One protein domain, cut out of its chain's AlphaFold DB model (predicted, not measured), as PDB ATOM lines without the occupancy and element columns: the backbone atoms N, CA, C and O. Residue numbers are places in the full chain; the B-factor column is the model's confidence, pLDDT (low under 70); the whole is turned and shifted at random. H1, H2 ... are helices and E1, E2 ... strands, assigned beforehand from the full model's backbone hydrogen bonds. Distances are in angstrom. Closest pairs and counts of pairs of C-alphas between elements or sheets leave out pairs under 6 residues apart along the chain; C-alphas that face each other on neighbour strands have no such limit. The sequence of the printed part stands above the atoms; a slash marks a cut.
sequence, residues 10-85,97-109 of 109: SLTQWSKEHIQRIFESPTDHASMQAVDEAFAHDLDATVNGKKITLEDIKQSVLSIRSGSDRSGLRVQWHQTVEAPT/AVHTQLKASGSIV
ATOM      1  N   SER A  10     -13.393  33.476-135.635       77.38
ATOM      2  CA  SER A  10     -14.663  34.198-135.722       77.38
ATOM      3  C   SER A  10     -15.522  33.892-134.496       77.38
ATOM      4  O   SER A  10     -15.406  32.814-133.907       77.38
ATOM      5  N   LEU A  11     -16.409  34.810-134.101       74.88
ATOM      6  CA  LEU A  11     -17.267  34.573-132.936       74.88
ATOM      7  C   LEU A  11     -18.117  33.314-133.132       74.88
ATOM      8  O   LEU A  11     -18.356  32.575-132.178       74.88
ATOM      9  N   THR A  12     -18.515  33.022-134.373       78.75
ATOM     10  CA  THR A  12     -19.195  31.772-134.723       78.75
ATOM     11  C   THR A  12     -18.337  30.550-134.417       78.75
ATOM     12  O   THR A  12     -18.830  29.591-133.824       78.75
ATOM     13  N   GLN A  13     -17.068  30.557-134.824       78.81
ATOM     14  CA  GLN A  13     -16.172  29.430-134.585       78.81
ATOM     15  C   GLN A  13     -15.875  29.271-133.089       78.81
ATOM     16  O   GLN A  13     -16.031  28.175-132.553       78.81
ATOM     17  N   TRP A  14     -15.546  30.366-132.402       84.81
ATOM     18  CA  TRP A  14     -15.345  30.373-130.954       84.81
ATOM     19  C   TRP A  14     -16.577  29.829-130.216       84.81
ATOM     20  O   TRP A  14     -16.448  28.939-129.376       84.81
ATOM     21  N   SER A  15     -17.783  30.276-130.587       83.94
ATOM     22  CA  SER A  15     -19.033  29.840-129.949       83.94
ATOM     23  C   SER A  15     -19.298  28.350-130.157       83.94
ATOM     24  O   SER A  15     -19.689  27.664-129.213       83.94
ATOM     25  N   LYS A  16     -19.055  27.831-131.372       84.00
ATOM     26  CA  LYS A  16     -19.182  26.397-131.676       84.00
ATOM     27  C   LYS A  16     -18.320  25.557-130.750       84.00
ATOM     28  O   LYS A  16     -18.837  24.642-130.113       84.00
ATOM     29  N   GLU A  17     -17.047  25.915-130.642       89.00
ATOM     30  CA  GLU A  17     -16.071  25.192-129.831       89.00
ATOM     31  C   GLU A  17     -16.416  25.232-128.332       89.00
ATOM     32  O   GLU A  17     -16.385  24.199-127.663       89.00
ATOM     33  N   HIS A  18     -16.774  26.400-127.791       89.38
ATOM     34  CA  HIS A  18     -16.983  26.559-126.346       89.38
ATOM     35  C   HIS A  18     -18.313  25.964-125.874       89.38
ATOM     36  O   HIS A  18     -18.353  25.278-124.854       89.38
ATOM     37  N   ILE A  19     -19.396  26.127-126.638       89.62
ATOM     38  CA  ILE A  19     -20.691  25.521-126.292       89.62
ATOM     39  C   ILE A  19     -20.613  23.991-126.385       89.62
ATOM     40  O   ILE A  19     -21.157  23.302-125.523       89.62
ATOM     41  N   GLN A  20     -19.893  23.446-127.373       90.31
ATOM     42  CA  GLN A  20     -19.620  22.006-127.428       90.31
ATOM     43  C   GLN A  20     -18.849  21.536-126.196       90.31
ATOM     44  O   GLN A  20     -19.270  20.581-125.551       90.31
ATOM     45  N   ARG A  21     -17.778  22.233-125.795       91.12
ATOM     46  CA  ARG A  21     -17.036  21.885-124.573       91.12
ATOM     47  C   ARG A  21     -17.923  21.855-123.331       91.12
ATOM     48  O   ARG A  21     -17.792  20.934-122.532       91.12
ATOM     49  N   ILE A  22     -18.843  22.806-123.176       91.75
ATOM     50  CA  ILE A  22     -19.749  22.853-122.020       91.75
ATOM     51  C   ILE A  22     -20.657  21.616-121.979       91.75
ATOM     52  O   ILE A  22     -20.721  20.921-120.963       91.75
ATOM     53  N   PHE A  23     -21.359  21.314-123.070       89.69
ATOM     54  CA  PHE A  23     -22.413  20.293-123.053       89.69
ATOM     55  C   PHE A  23     -21.916  18.876-123.358       89.69
ATOM     56  O   PHE A  23     -22.456  17.923-122.798       89.69
ATOM     57  N   GLU A  24     -20.869  18.723-124.165       90.31
ATOM     58  CA  GLU A  24     -20.303  17.420-124.547       90.31
ATOM     59  C   GLU A  24     -19.192  16.949-123.594       90.31
ATOM     60  O   GLU A  24     -18.622  15.874-123.775       90.31
ATOM     61  N   SER A  25     -18.881  17.727-122.549       89.75
ATOM     62  CA  SER A  25     -17.915  17.318-121.525       89.75
ATOM     63  C   SER A  25     -18.308  15.988-120.864       89.75
ATOM     64  O   SER A  25     -19.484  15.800-120.528       89.75
ATOM     65  N   PRO A  26     -17.340  15.092-120.585       85.44
ATOM     66  CA  PRO A  26     -17.612  13.755-120.051       85.44
ATOM     67  C   PRO A  26     -18.018  13.765-118.574       85.44
ATOM     68  O   PRO A  26     -18.594  12.801-118.080       85.44
ATOM     69  N   THR A  27     -17.709  14.837-117.844       88.69
ATOM     70  CA  THR A  27     -18.038  14.980-116.424       88.69
ATOM     71  C   THR A  27     -18.620  16.354-116.150       88.69
ATOM     72  O   THR A  27     -18.338  17.321-116.861       88.69
ATOM     73  N   ASP A  28     -19.407  16.452-115.084       90.69
ATOM     74  CA  ASP A  28     -19.963  17.730-114.643       90.69
ATOM     75  C   ASP A  28     -18.865  18.705-114.223       90.69
ATOM     76  O   ASP A  28     -18.930  19.877-114.565       90.69
ATOM     77  N   HIS A  29     -17.795  18.215-113.592       92.56
ATOM     78  CA  HIS A  29     -16.632  19.041-113.272       92.56
ATOM     79  C   HIS A  29     -15.990  19.654-114.529       92.56
ATOM     80  O   HIS A  29     -15.745  20.856-114.566       92.56
ATOM     81  N   ALA A  30     -15.754  18.852-115.576       91.81
ATOM     82  CA  ALA A  30     -15.206  19.355-116.838       91.81
ATOM     83  C   ALA A  30     -16.162  20.347-117.521       91.81
ATOM     84  O   ALA A  30     -15.723  21.356-118.063       91.81
ATOM     85  N   SER A  31     -17.471  20.097-117.428       92.00
ATOM     86  CA  SER A  31     -18.499  21.017-117.919       92.00
ATOM     87  C   SER A  31     -18.457  22.362-117.187       92.00
ATOM     88  O   SER A  31     -18.481  23.404-117.836       92.00
ATOM     89  N   MET A  32     -18.332  22.365-115.856       94.88
ATOM     90  CA  MET A  32     -18.237  23.601-115.067       94.88
ATOM     91  C   MET A  32     -16.954  24.369-115.363       94.88
ATOM     92  O   MET A  32     -17.012  25.583-115.541       94.88
ATOM     93  N   GLN A  33     -15.828  23.670-115.512       94.94
ATOM     94  CA  GLN A  33     -14.582  24.300-115.938       94.94
ATOM     95  C   GLN A  33     -14.732  24.953-117.322       94.94
ATOM     96  O   GLN A  33     -14.317  26.090-117.512       94.94
ATOM     97  N   ALA A  34     -15.391  24.284-118.271       93.94
ATOM     98  CA  ALA A  34     -15.662  24.858-119.588       93.94
ATOM     99  C   ALA A  34     -16.596  26.083-119.529       93.94
ATOM    100  O   ALA A  34     -16.466  26.987-120.351       93.94
ATOM    101  N   VAL A  35     -17.525  26.139-118.565       93.81
ATOM    102  CA  VAL A  35     -18.346  27.335-118.310       93.81
ATOM    103  C   VAL A  35     -17.477  28.480-117.786       93.81
ATOM    104  O   VAL A  35     -17.578  29.589-118.305       93.81
ATOM    105  N   ASP A  36     -16.596  28.219-116.819       94.44
ATOM    106  CA  ASP A  36     -15.671  29.227-116.283       94.44
ATOM    107  C   ASP A  36     -14.684  29.748-117.349       94.44
ATOM    108  O   ASP A  36     -14.303  30.914-117.325       94.44
ATOM    109  N   GLU A  37     -14.299  28.917-118.320       93.00
ATOM    110  CA  GLU A  37     -13.459  29.327-119.454       93.00
ATOM    111  C   GLU A  37     -14.226  30.149-120.507       93.00
ATOM    112  O   GLU A  37     -13.640  30.994-121.186       93.00
ATOM    113  N   ALA A  38     -15.531  29.904-120.669       90.25
ATOM    114  CA  ALA A  38     -16.352  30.546-121.694       90.25
ATOM    115  C   ALA A  38     -16.945  31.893-121.253       90.25
ATOM    116  O   ALA A  38     -17.192  32.758-122.095       90.25
ATOM    117  N   PHE A  39     -17.200  32.081-119.959       89.75
ATOM    118  CA  PHE A  39     -17.877  33.268-119.440       89.75
ATOM    119  C   PHE A  39     -16.973  34.067-118.505       89.75
ATOM    120  O   PHE A  39     -16.253  33.520-117.679       89.75
ATOM    121  N   ALA A  40     -17.055  35.395-118.598       88.06
ATOM    122  CA  ALA A  40     -16.422  36.264-117.618       88.06
ATOM    123  C   ALA A  40     -17.101  36.114-116.246       88.06
ATOM    124  O   ALA A  40     -18.316  35.947-116.166       88.06
ATOM    125  N   HIS A  41     -16.332  36.246-115.163       85.44
ATOM    126  CA  HIS A  41     -16.883  36.209-113.803       85.44
ATOM    127  C   HIS A  41     -17.892  37.335-113.528       85.44
ATOM    128  O   HIS A  41     -18.847  37.125-112.786       85.44
ATOM    129  N   ASP A  42     -17.689  38.506-114.137       85.75
ATOM    130  CA  ASP A  42     -18.564  39.677-114.016       85.75
ATOM    131  C   ASP A  42     -19.358  39.886-115.314       85.75
ATOM    132  O   ASP A  42     -19.111  40.805-116.093       85.75
ATOM    133  N   LEU A  43     -20.247  38.936-115.611       85.75
ATOM    134  CA  LEU A  43     -21.102  38.979-116.796       85.75
ATOM    135  C   LEU A  43     -22.423  39.701-116.490       85.75
ATOM    136  O   LEU A  43     -23.071  39.427-115.481       85.75
ATOM    137  N   ASP A  44     -22.870  40.569-117.401       87.75
ATOM    138  CA  ASP A  44     -24.233  41.113-117.383       87.75
ATOM    139  C   ASP A  44     -25.094  40.323-118.373       87.75
ATOM    140  O   ASP A  44     -25.028  40.530-119.586       87.75
ATOM    141  N   ALA A  45     -25.876  39.372-117.860       83.88
ATOM    142  CA  ALA A  45     -26.765  38.551-118.673       83.88
ATOM    143  C   ALA A  45     -28.191  38.550-118.141       83.88
ATOM    144  O   ALA A  45     -28.456  38.628-116.939       83.88
ATOM    145  N   THR A  46     -29.128  38.397-119.073       88.62
ATOM    146  CA  THR A  46     -30.550  38.267-118.779       88.62
ATOM    147  C   THR A  46     -31.160  37.103-119.538       88.62
ATOM    148  O   THR A  46     -30.924  36.957-120.735       88.62
ATOM    149  N   VAL A  47     -32.024  36.339-118.877       79.75
ATOM    150  CA  VAL A  47     -32.877  35.321-119.501       79.75
ATOM    151  C   VAL A  47     -34.328  35.697-119.241       79.75
ATOM    152  O   VAL A  47     -34.722  35.910-118.097       79.75
ATOM    153  N   ASN A  48     -35.124  35.820-120.308       85.75
ATOM    154  CA  ASN A  48     -36.528  36.251-120.242       85.75
ATOM    155  C   ASN A  48     -36.729  37.558-119.444       85.75
ATOM    156  O   ASN A  48     -37.675  37.691-118.673       85.75
ATOM    157  N   GLY A  49     -35.801  38.511-119.590       88.31
ATOM    158  CA  GLY A  49     -35.830  39.800-118.888       88.31
ATOM    159  C   GLY A  49     -35.367  39.763-117.425       88.31
ATOM    160  O   GLY A  49     -35.275  40.815-116.798       88.31
ATOM    161  N   LYS A  50     -35.031  38.591-116.874       88.94
ATOM    162  CA  LYS A  50     -34.479  38.453-115.520       88.94
ATOM    163  C   LYS A  50     -32.957  38.382-115.579       88.94
ATOM    164  O   LYS A  50     -32.424  37.576-116.338       88.94
ATOM    165  N   LYS A  51     -32.265  39.183-114.762       91.50
ATOM    166  CA  LYS A  51     -30.808  39.075-114.597       91.50
ATOM    167  C   LYS A  51     -30.425  37.713-114.026       91.50
ATOM    168  O   LYS A  51     -31.093  37.219-113.116       91.50
ATOM    169  N   ILE A  52     -29.360  37.137-114.566       90.88
ATOM    170  CA  ILE A  52     -28.802  35.865-114.118       90.88
ATOM    171  C   ILE A  52     -27.309  36.010-113.849       90.88
ATOM    172  O   ILE A  52     -26.628  36.833-114.460       90.88
ATOM    173  N   THR A  53     -26.818  35.204-112.924       93.19
ATOM    174  CA  THR A  53     -25.410  35.116-112.545       93.19
ATOM    175  C   THR A  53     -24.714  33.970-113.279       93.19
ATOM    176  O   THR A  53     -25.360  33.098-113.862       93.19
ATOM    177  N   LEU A  54     -23.380  33.924-113.211       91.56
ATOM    178  CA  LEU A  54     -22.610  32.774-113.695       91.56
ATOM    179  C   LEU A  54     -23.022  31.466-112.998       91.56
ATOM    180  O   LEU A  54     -23.110  30.421-113.638       91.56
ATOM    181  N   GLU A  55     -23.338  31.528-111.705       93.75
ATOM    182  CA  GLU A  55     -23.821  30.368-110.953       93.75
ATOM    183  C   GLU A  55     -25.188  29.888-111.466       93.75
ATOM    184  O   GLU A  55     -25.397  28.686-111.624       93.75
ATOM    185  N   ASP A  56     -26.091  30.800-111.840       92.00
ATOM    186  CA  ASP A  56     -27.369  30.433-112.468       92.00
ATOM    187  C   ASP A  56     -27.162  29.728-113.825       92.00
ATOM    188  O   ASP A  56     -27.888  28.785-114.160       92.00
ATOM    189  N   ILE A  57     -26.153  30.145-114.603       91.62
ATOM    190  CA  ILE A  57     -25.762  29.474-115.856       91.62
ATOM    191  C   ILE A  57     -25.265  28.057-115.559       91.62
ATOM    192  O   ILE A  57     -25.743  27.104-116.179       91.62
ATOM    193  N   LYS A  58     -24.360  27.895-114.587       93.69
ATOM    194  CA  LYS A  58     -23.836  26.585-114.166       93.69
ATOM    195  C   LYS A  58     -24.956  25.636-113.744       93.69
ATOM    196  O   LYS A  58     -25.025  24.512-114.239       93.69
ATOM    197  N   GLN A  59     -25.879  26.101-112.902       92.50
ATOM    198  CA  GLN A  59     -27.031  25.304-112.470       92.50
ATOM    199  C   GLN A  59     -27.937  24.914-113.641       92.50
ATOM    200  O   GLN A  59     -28.408  23.776-113.712       92.50
ATOM    201  N   SER A  60     -28.141  25.822-114.597       90.31
ATOM    202  CA  SER A  60     -28.914  25.531-115.807       90.31
ATOM    203  C   SER A  60     -28.242  24.447-116.655       90.31
ATOM    204  O   SER A  60     -28.902  23.497-117.071       90.31
ATOM    205  N   VAL A  61     -26.924  24.533-116.862       90.19
ATOM    206  CA  VAL A  61     -26.144  23.525-117.599       90.19
ATOM    207  C   VAL A  61     -26.225  22.155-116.922       90.19
ATOM    208  O   VAL A  61     -26.536  21.169-117.592       90.19
ATOM    209  N   LEU A  62     -26.005  22.081-115.606       90.12
ATOM    210  CA  LEU A  62     -26.099  20.827-114.848       90.12
ATOM    211  C   LEU A  62     -27.503  20.223-114.913       90.12
ATOM    212  O   LEU A  62     -27.646  19.018-115.110       90.12
ATOM    213  N   SER A  63     -28.541  21.056-114.816       88.00
ATOM    214  CA  SER A  63     -29.932  20.601-114.919       88.00
ATOM    215  C   SER A  63     -30.207  19.957-116.279       88.00
ATOM    216  O   SER A  63     -30.783  18.873-116.335       88.00
ATOM    217  N   ILE A  64     -29.730  20.562-117.372       85.94
ATOM    218  CA  ILE A  64     -29.869  20.001-118.725       85.94
ATOM    219  C   ILE A  64     -29.100  18.674-118.842       85.94
ATOM    220  O   ILE A  64     -29.622  17.706-119.395       85.94
ATOM    221  N   ARG A  65     -27.881  18.599-118.294       85.94
ATOM    222  CA  ARG A  65     -27.029  17.397-118.328       85.94
ATOM    223  C   ARG A  65     -27.552  16.246-117.470       85.94
ATOM    224  O   ARG A  65     -27.390  15.090-117.848       85.94
ATOM    225  N   SER A  66     -28.215  16.532-116.351       81.75
ATOM    226  CA  SER A  66     -28.783  15.501-115.472       81.75
ATOM    227  C   SER A  66     -29.880  14.659-116.134       81.75
ATOM    228  O   SER A  66     -30.144  13.543-115.694       81.75
ATOM    229  N   GLY A  67     -30.499  15.174-117.203       70.88
ATOM    230  CA  GLY A  67     -31.491  14.453-118.000       70.88
ATOM    231  C   GLY A  67     -30.899  13.508-119.049       70.88
ATOM    232  O   GLY A  67     -31.660  12.805-119.710       70.88
ATOM    233  N   SER A  68     -29.575  13.498-119.230       66.69
ATOM    234  CA  SER A  68     -28.878  12.610-120.165       66.69
ATOM    235  C   SER A  68     -28.140  11.489-119.446       66.69
ATOM    236  O   SER A  68     -27.591  11.685-118.361       66.69
ATOM    237  N   ASP A  69     -28.090  10.316-120.080       62.91
ATOM    238  CA  ASP A  69     -27.230   9.226-119.637       62.91
ATOM    239  C   ASP A  69     -25.769   9.695-119.583       62.91
ATOM    240  O   ASP A  69     -25.354  10.612-120.292       62.91
ATOM    241  N   ARG A  70     -24.978   9.083-118.695       59.66
ATOM    242  CA  ARG A  70     -23.641   9.530-118.240       59.66
ATOM    243  C   ARG A  70     -22.565   9.725-119.331       59.66
ATOM    244  O   ARG A  70     -21.412   9.974-118.997       59.66
ATOM    245  N   SER A  71     -22.903   9.583-120.609       63.31
ATOM    246  CA  SER A  71     -22.059   9.820-121.782       63.31
ATOM    247  C   SER A  71     -21.934  11.298-122.182       63.31
ATOM    248  O   SER A  71     -21.080  11.615-123.008       63.31
ATOM    249  N   GLY A  72     -22.725  12.195-121.586       64.62
ATOM    250  CA  GLY A  72     -22.754  13.616-121.941       64.62
ATOM    251  C   GLY A  72     -23.759  13.921-123.055       64.62
ATOM    252  O   GLY A  72     -24.351  13.026-123.657       64.62
ATOM    253  N   LEU A  73     -23.992  15.207-123.317       83.06
ATOM    254  CA  LEU A  73     -24.899  15.636-124.381       83.06
ATOM    255  C   LEU A  73     -24.149  15.734-125.706       83.06
ATOM    256  O   LEU A  73     -22.925  15.806-125.737       83.06
ATOM    257  N   ARG A  74     -24.894  15.790-126.811       84.75
ATOM    258  CA  ARG A  74     -24.344  16.117-128.127       84.75
ATOM    259  C   ARG A  74     -24.966  17.407-128.630       84.75
ATOM    260  O   ARG A  74     -26.188  17.532-128.685       84.75
ATOM    261  N   VAL A  75     -24.139  18.361-129.028       83.19
ATOM    262  CA  VAL A  75     -24.581  19.637-129.582       83.19
ATOM    263  C   VAL A  75     -24.660  19.510-131.096       83.19
ATOM    264  O   VAL A  75     -23.668  19.256-131.781       83.19
ATOM    265  N   GLN A  76     -25.857  19.721-131.641       81.69
ATOM    266  CA  GLN A  76     -26.074  19.816-133.080       81.69
ATOM    267  C   GLN A  76     -26.416  21.253-133.466       81.69
ATOM    268  O   GLN A  76     -27.436  21.811-133.069       81.69
ATOM    269  N   TRP A  77     -25.546  21.856-134.270       75.62
ATOM    270  CA  TRP A  77     -25.748  23.194-134.806       75.62
ATOM    271  C   TRP A  77     -26.654  23.137-136.036       75.62
ATOM    272  O   TRP A  77     -26.258  22.597-137.064       75.62
ATOM    273  N   HIS A  78     -27.855  23.712-135.948       71.19
ATOM    274  CA  HIS A  78     -28.788  23.756-137.082       71.19
ATOM    275  C   HIS A  78     -28.495  24.906-138.049       71.19
ATOM    276  O   HIS A  78     -28.540  24.724-139.262       71.19
ATOM    277  N   GLN A  79     -28.191  26.093-137.522       68.81
ATOM    278  CA  GLN A  79     -27.887  27.269-138.326       68.81
ATOM    279  C   GLN A  79     -26.951  28.197-137.555       68.81
ATOM    280  O   GLN A  79     -27.102  28.391-136.351       68.81
ATOM    281  N   THR A  80     -25.996  28.796-138.263       64.44
ATOM    282  CA  THR A  80     -25.166  29.883-137.740       64.44
ATOM    283  C   THR A  80     -25.147  31.015-138.749       64.44
ATOM    284  O   THR A  80     -24.809  30.783-139.908       64.44
ATOM    285  N   VAL A  81     -25.522  32.215-138.315       66.69
ATOM    286  CA  VAL A  81     -25.472  33.430-139.129       66.69
ATOM    287  C   VAL A  81     -24.476  34.366-138.473       66.69
ATOM    288  O   VAL A  81     -24.672  34.765-137.328       66.69
ATOM    289  N   GLU A  82     -23.410  34.691-139.190       65.62
ATOM    290  CA  GLU A  82     -22.459  35.717-138.777       65.62
ATOM    291  C   GLU A  82     -22.869  37.035-139.438       65.62
ATOM    292  O   GLU A  82     -23.245  37.052-140.614       65.62
ATOM    293  N   ALA A  83     -22.860  38.131-138.678       60.00
ATOM    294  CA  ALA A  83     -23.079  39.443-139.270       60.00
ATOM    295  C   ALA A  83     -21.937  39.740-140.263       60.00
ATOM    296  O   ALA A  83     -20.793  39.369-139.980       60.00
ATOM    297  N   PRO A  84     -22.213  40.396-141.406       55.53
ATOM    298  CA  PRO A  84     -21.163  40.810-142.327       55.53
ATOM    299  C   PRO A  84     -20.097  41.625-141.592       55.53
ATOM    300  O   PRO A  84     -20.431  42.470-140.759       55.53
ATOM    301  N   THR A  85     -18.827  41.386-141.910       55.28
ATOM    302  CA  THR A  85     -17.717  42.183-141.389       55.28
ATOM    303  C   THR A  85     -17.864  43.611-141.906       55.28
ATOM    304  O   THR A  85     -17.546  43.889-143.060       55.28
ATOM    305  N   ALA A  97     -23.413  42.114-132.412       39.09
ATOM    306  CA  ALA A  97     -24.663  41.391-132.223       39.09
ATOM    307  C   ALA A  97     -24.693  40.191-133.181       39.09
ATOM    308  O   ALA A  97     -24.970  40.343-134.370       39.09
ATOM    309  N   VAL A  98     -24.407  38.992-132.670       42.62
ATOM    310  CA  VAL A  98     -24.657  37.741-133.394       42.62
ATOM    311  C   VAL A  98     -25.958  37.145-132.875       42.62
ATOM    312  O   VAL A  98     -26.087  36.815-131.699       42.62
ATOM    313  N   HIS A  99     -26.941  37.004-133.762       39.06
ATOM    314  CA  HIS A  99     -28.169  36.279-133.458       39.06
ATOM    315  C   HIS A  99     -27.918  34.786-133.705       39.06
ATOM    316  O   HIS A  99     -28.189  34.254-134.781       39.06
ATOM    317  N   THR A 100     -27.336  34.098-132.724       38.34
ATOM    318  CA  THR A 100     -27.164  32.641-132.775       38.34
ATOM    319  C   THR A 100     -28.413  31.962-132.217       38.34
ATOM    320  O   THR A 100     -28.709  32.079-131.033       38.34
ATOM    321  N   GLN A 101     -29.139  31.216-133.054       39.47
ATOM    322  CA  GLN A 101     -30.162  30.289-132.568       39.47
ATOM    323  C   GLN A 101     -29.514  28.939-132.254       39.47
ATOM    324  O   GLN A 101     -29.276  28.122-133.144       39.47
ATOM    325  N   LEU A 102     -29.219  28.709-130.976       39.38
ATOM    326  CA  LEU A 102     -28.822  27.399-130.474       39.38
ATOM    327  C   LEU A 102     -30.086  26.597-130.140       39.38
ATOM    328  O   LEU A 102     -30.860  26.983-129.267       39.38
ATOM    329  N   LYS A 103     -30.276  25.455-130.801       38.62
ATOM    330  CA  LYS A 103     -31.105  24.374-130.261       38.62
ATOM    331  C   LYS A 103     -30.166  23.292-129.749       38.62
ATOM    332  O   LYS A 103     -29.510  22.629-130.543       38.62
ATOM    333  N   ALA A 104     -30.089  23.131-128.433       35.72
ATOM    334  CA  ALA A 104     -29.517  21.931-127.845       35.72
ATOM    335  C   ALA A 104     -30.624  20.872-127.803       35.72
ATOM    336  O   ALA A 104     -31.651  21.073-127.156       35.72
ATOM    337  N   SER A 105     -30.430  19.773-128.524       40.31
ATOM    338  CA  SER A 105     -31.327  18.619-128.490       40.31
ATOM    339  C   SER A 105     -30.561  17.466-127.856       40.31
ATOM    340  O   SER A 105     -29.591  16.984-128.436       40.31
ATOM    341  N   GLY A 106     -30.968  17.039-126.661       35.16
ATOM    342  CA  GLY A 106     -30.488  15.791-126.075       35.16
ATOM    343  C   GLY A 106     -31.248  14.626-126.700       35.16
ATOM    344  O   GLY A 106     -32.468  14.556-126.576       35.16
ATOM    345  N   SER A 107     -30.549  13.730-127.392       34.91
ATOM    346  CA  SER A 107     -31.104  12.435-127.787       34.91
ATOM    347  C   SER A 107     -30.528  11.365-126.870       34.91
ATOM    348  O   SER A 107     -29.314  11.182-126.841       34.91
ATOM    349  N   ILE A 108     -31.409  10.683-126.139       30.02
ATOM    350  CA  ILE A 108     -31.122   9.382-125.532       30.02
ATOM    351  C   ILE A 108     -31.177   8.381-126.690       30.02
ATOM    352  O   ILE A 108     -32.237   8.211-127.298       30.02
ATOM    353  N   VAL A 109     -30.034   7.805-127.050       32.12
ATOM    354  CA  VAL A 109     -29.956   6.610-127.904       32.12
ATOM    355  C   VAL A 109     -29.374   5.469-127.100       32.12
ATOM    356  O   VAL A 109     -28.363   5.715-126.408       32.12
TER     357      VAL A 109
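AT A GLANCE: This is residues 10 to 85 and 97 to 109 of the 109 residues of an uncharacterized protein of Gymnopilus dilepis (UniProt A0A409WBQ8). H1 and H2 form a helical hairpin, with H3 packed across H2 and the small hairpin E1-E2 at one end; two long tails, residues 67 to 85 and 97 to 109, run past H1. The 89 printed residues hold, in order, H1, H2, E1, E2 and H3; the antiparallel sheet is E1 - E2. The class is mostly helix, with under half of the residues in named elements. The whole is compact, radius of gyration of the C-alphas 13.5 A, spanning 40 by 28 by 23 A.

HOW THE PARTS SIT: H1, residues 11 to 24, touches H2, residues 28 to 38, with residues 18 to 24 alone, closest C-alphas Ile 22 and Ser 31, 4.7 A, at a shallow tilt of 16 degrees, opposite ways. H2 touches H3, residues 54 to 66, closest C-alphas Met 32 and Lys 58, 6.4 A, at a steep tilt of 39 degrees, opposite ways. H1 and H3 only just touch, with 3 pairs of C-alphas within 8 A. Helix packing is mostly crossed, but only just: of the 3 pairs of helices that touch, 1 is at a shallow tilt, H1 and H2, while H1 and H3 stand at a steep tilt of 55 degrees and H2 and H3 at a steep tilt of 39 degrees. In the hairpin of E1, residues 45 to 47, and E2, residues 50 to 52, N 47 and O 50 are 2.9 A apart, within hydrogen-bond range. In H1, H2 and H3 every O i to N i+4 pair is within hydrogen-bond range.

IN THESE COORDINATES: H1 is 19.3 A long from C-alpha 11 at (-17.267, 34.573, -132.936), H2 15.1 A, E1 7.0 A, E2 6.4 A, and H3 18.4 A, ending at C-alpha 66 (-28.783, 15.501, -115.472).

THE WHOLE: The farthest C-alphas, Asp 69 and Thr 85, are 40.6 A apart. Residues 86 to 96 are not printed; C-alphas 85 and 97 are 11.5 A apart. No link is long. pLDDT is under 70 at residues 68 to 72, 79 to 85 and 97 to 109.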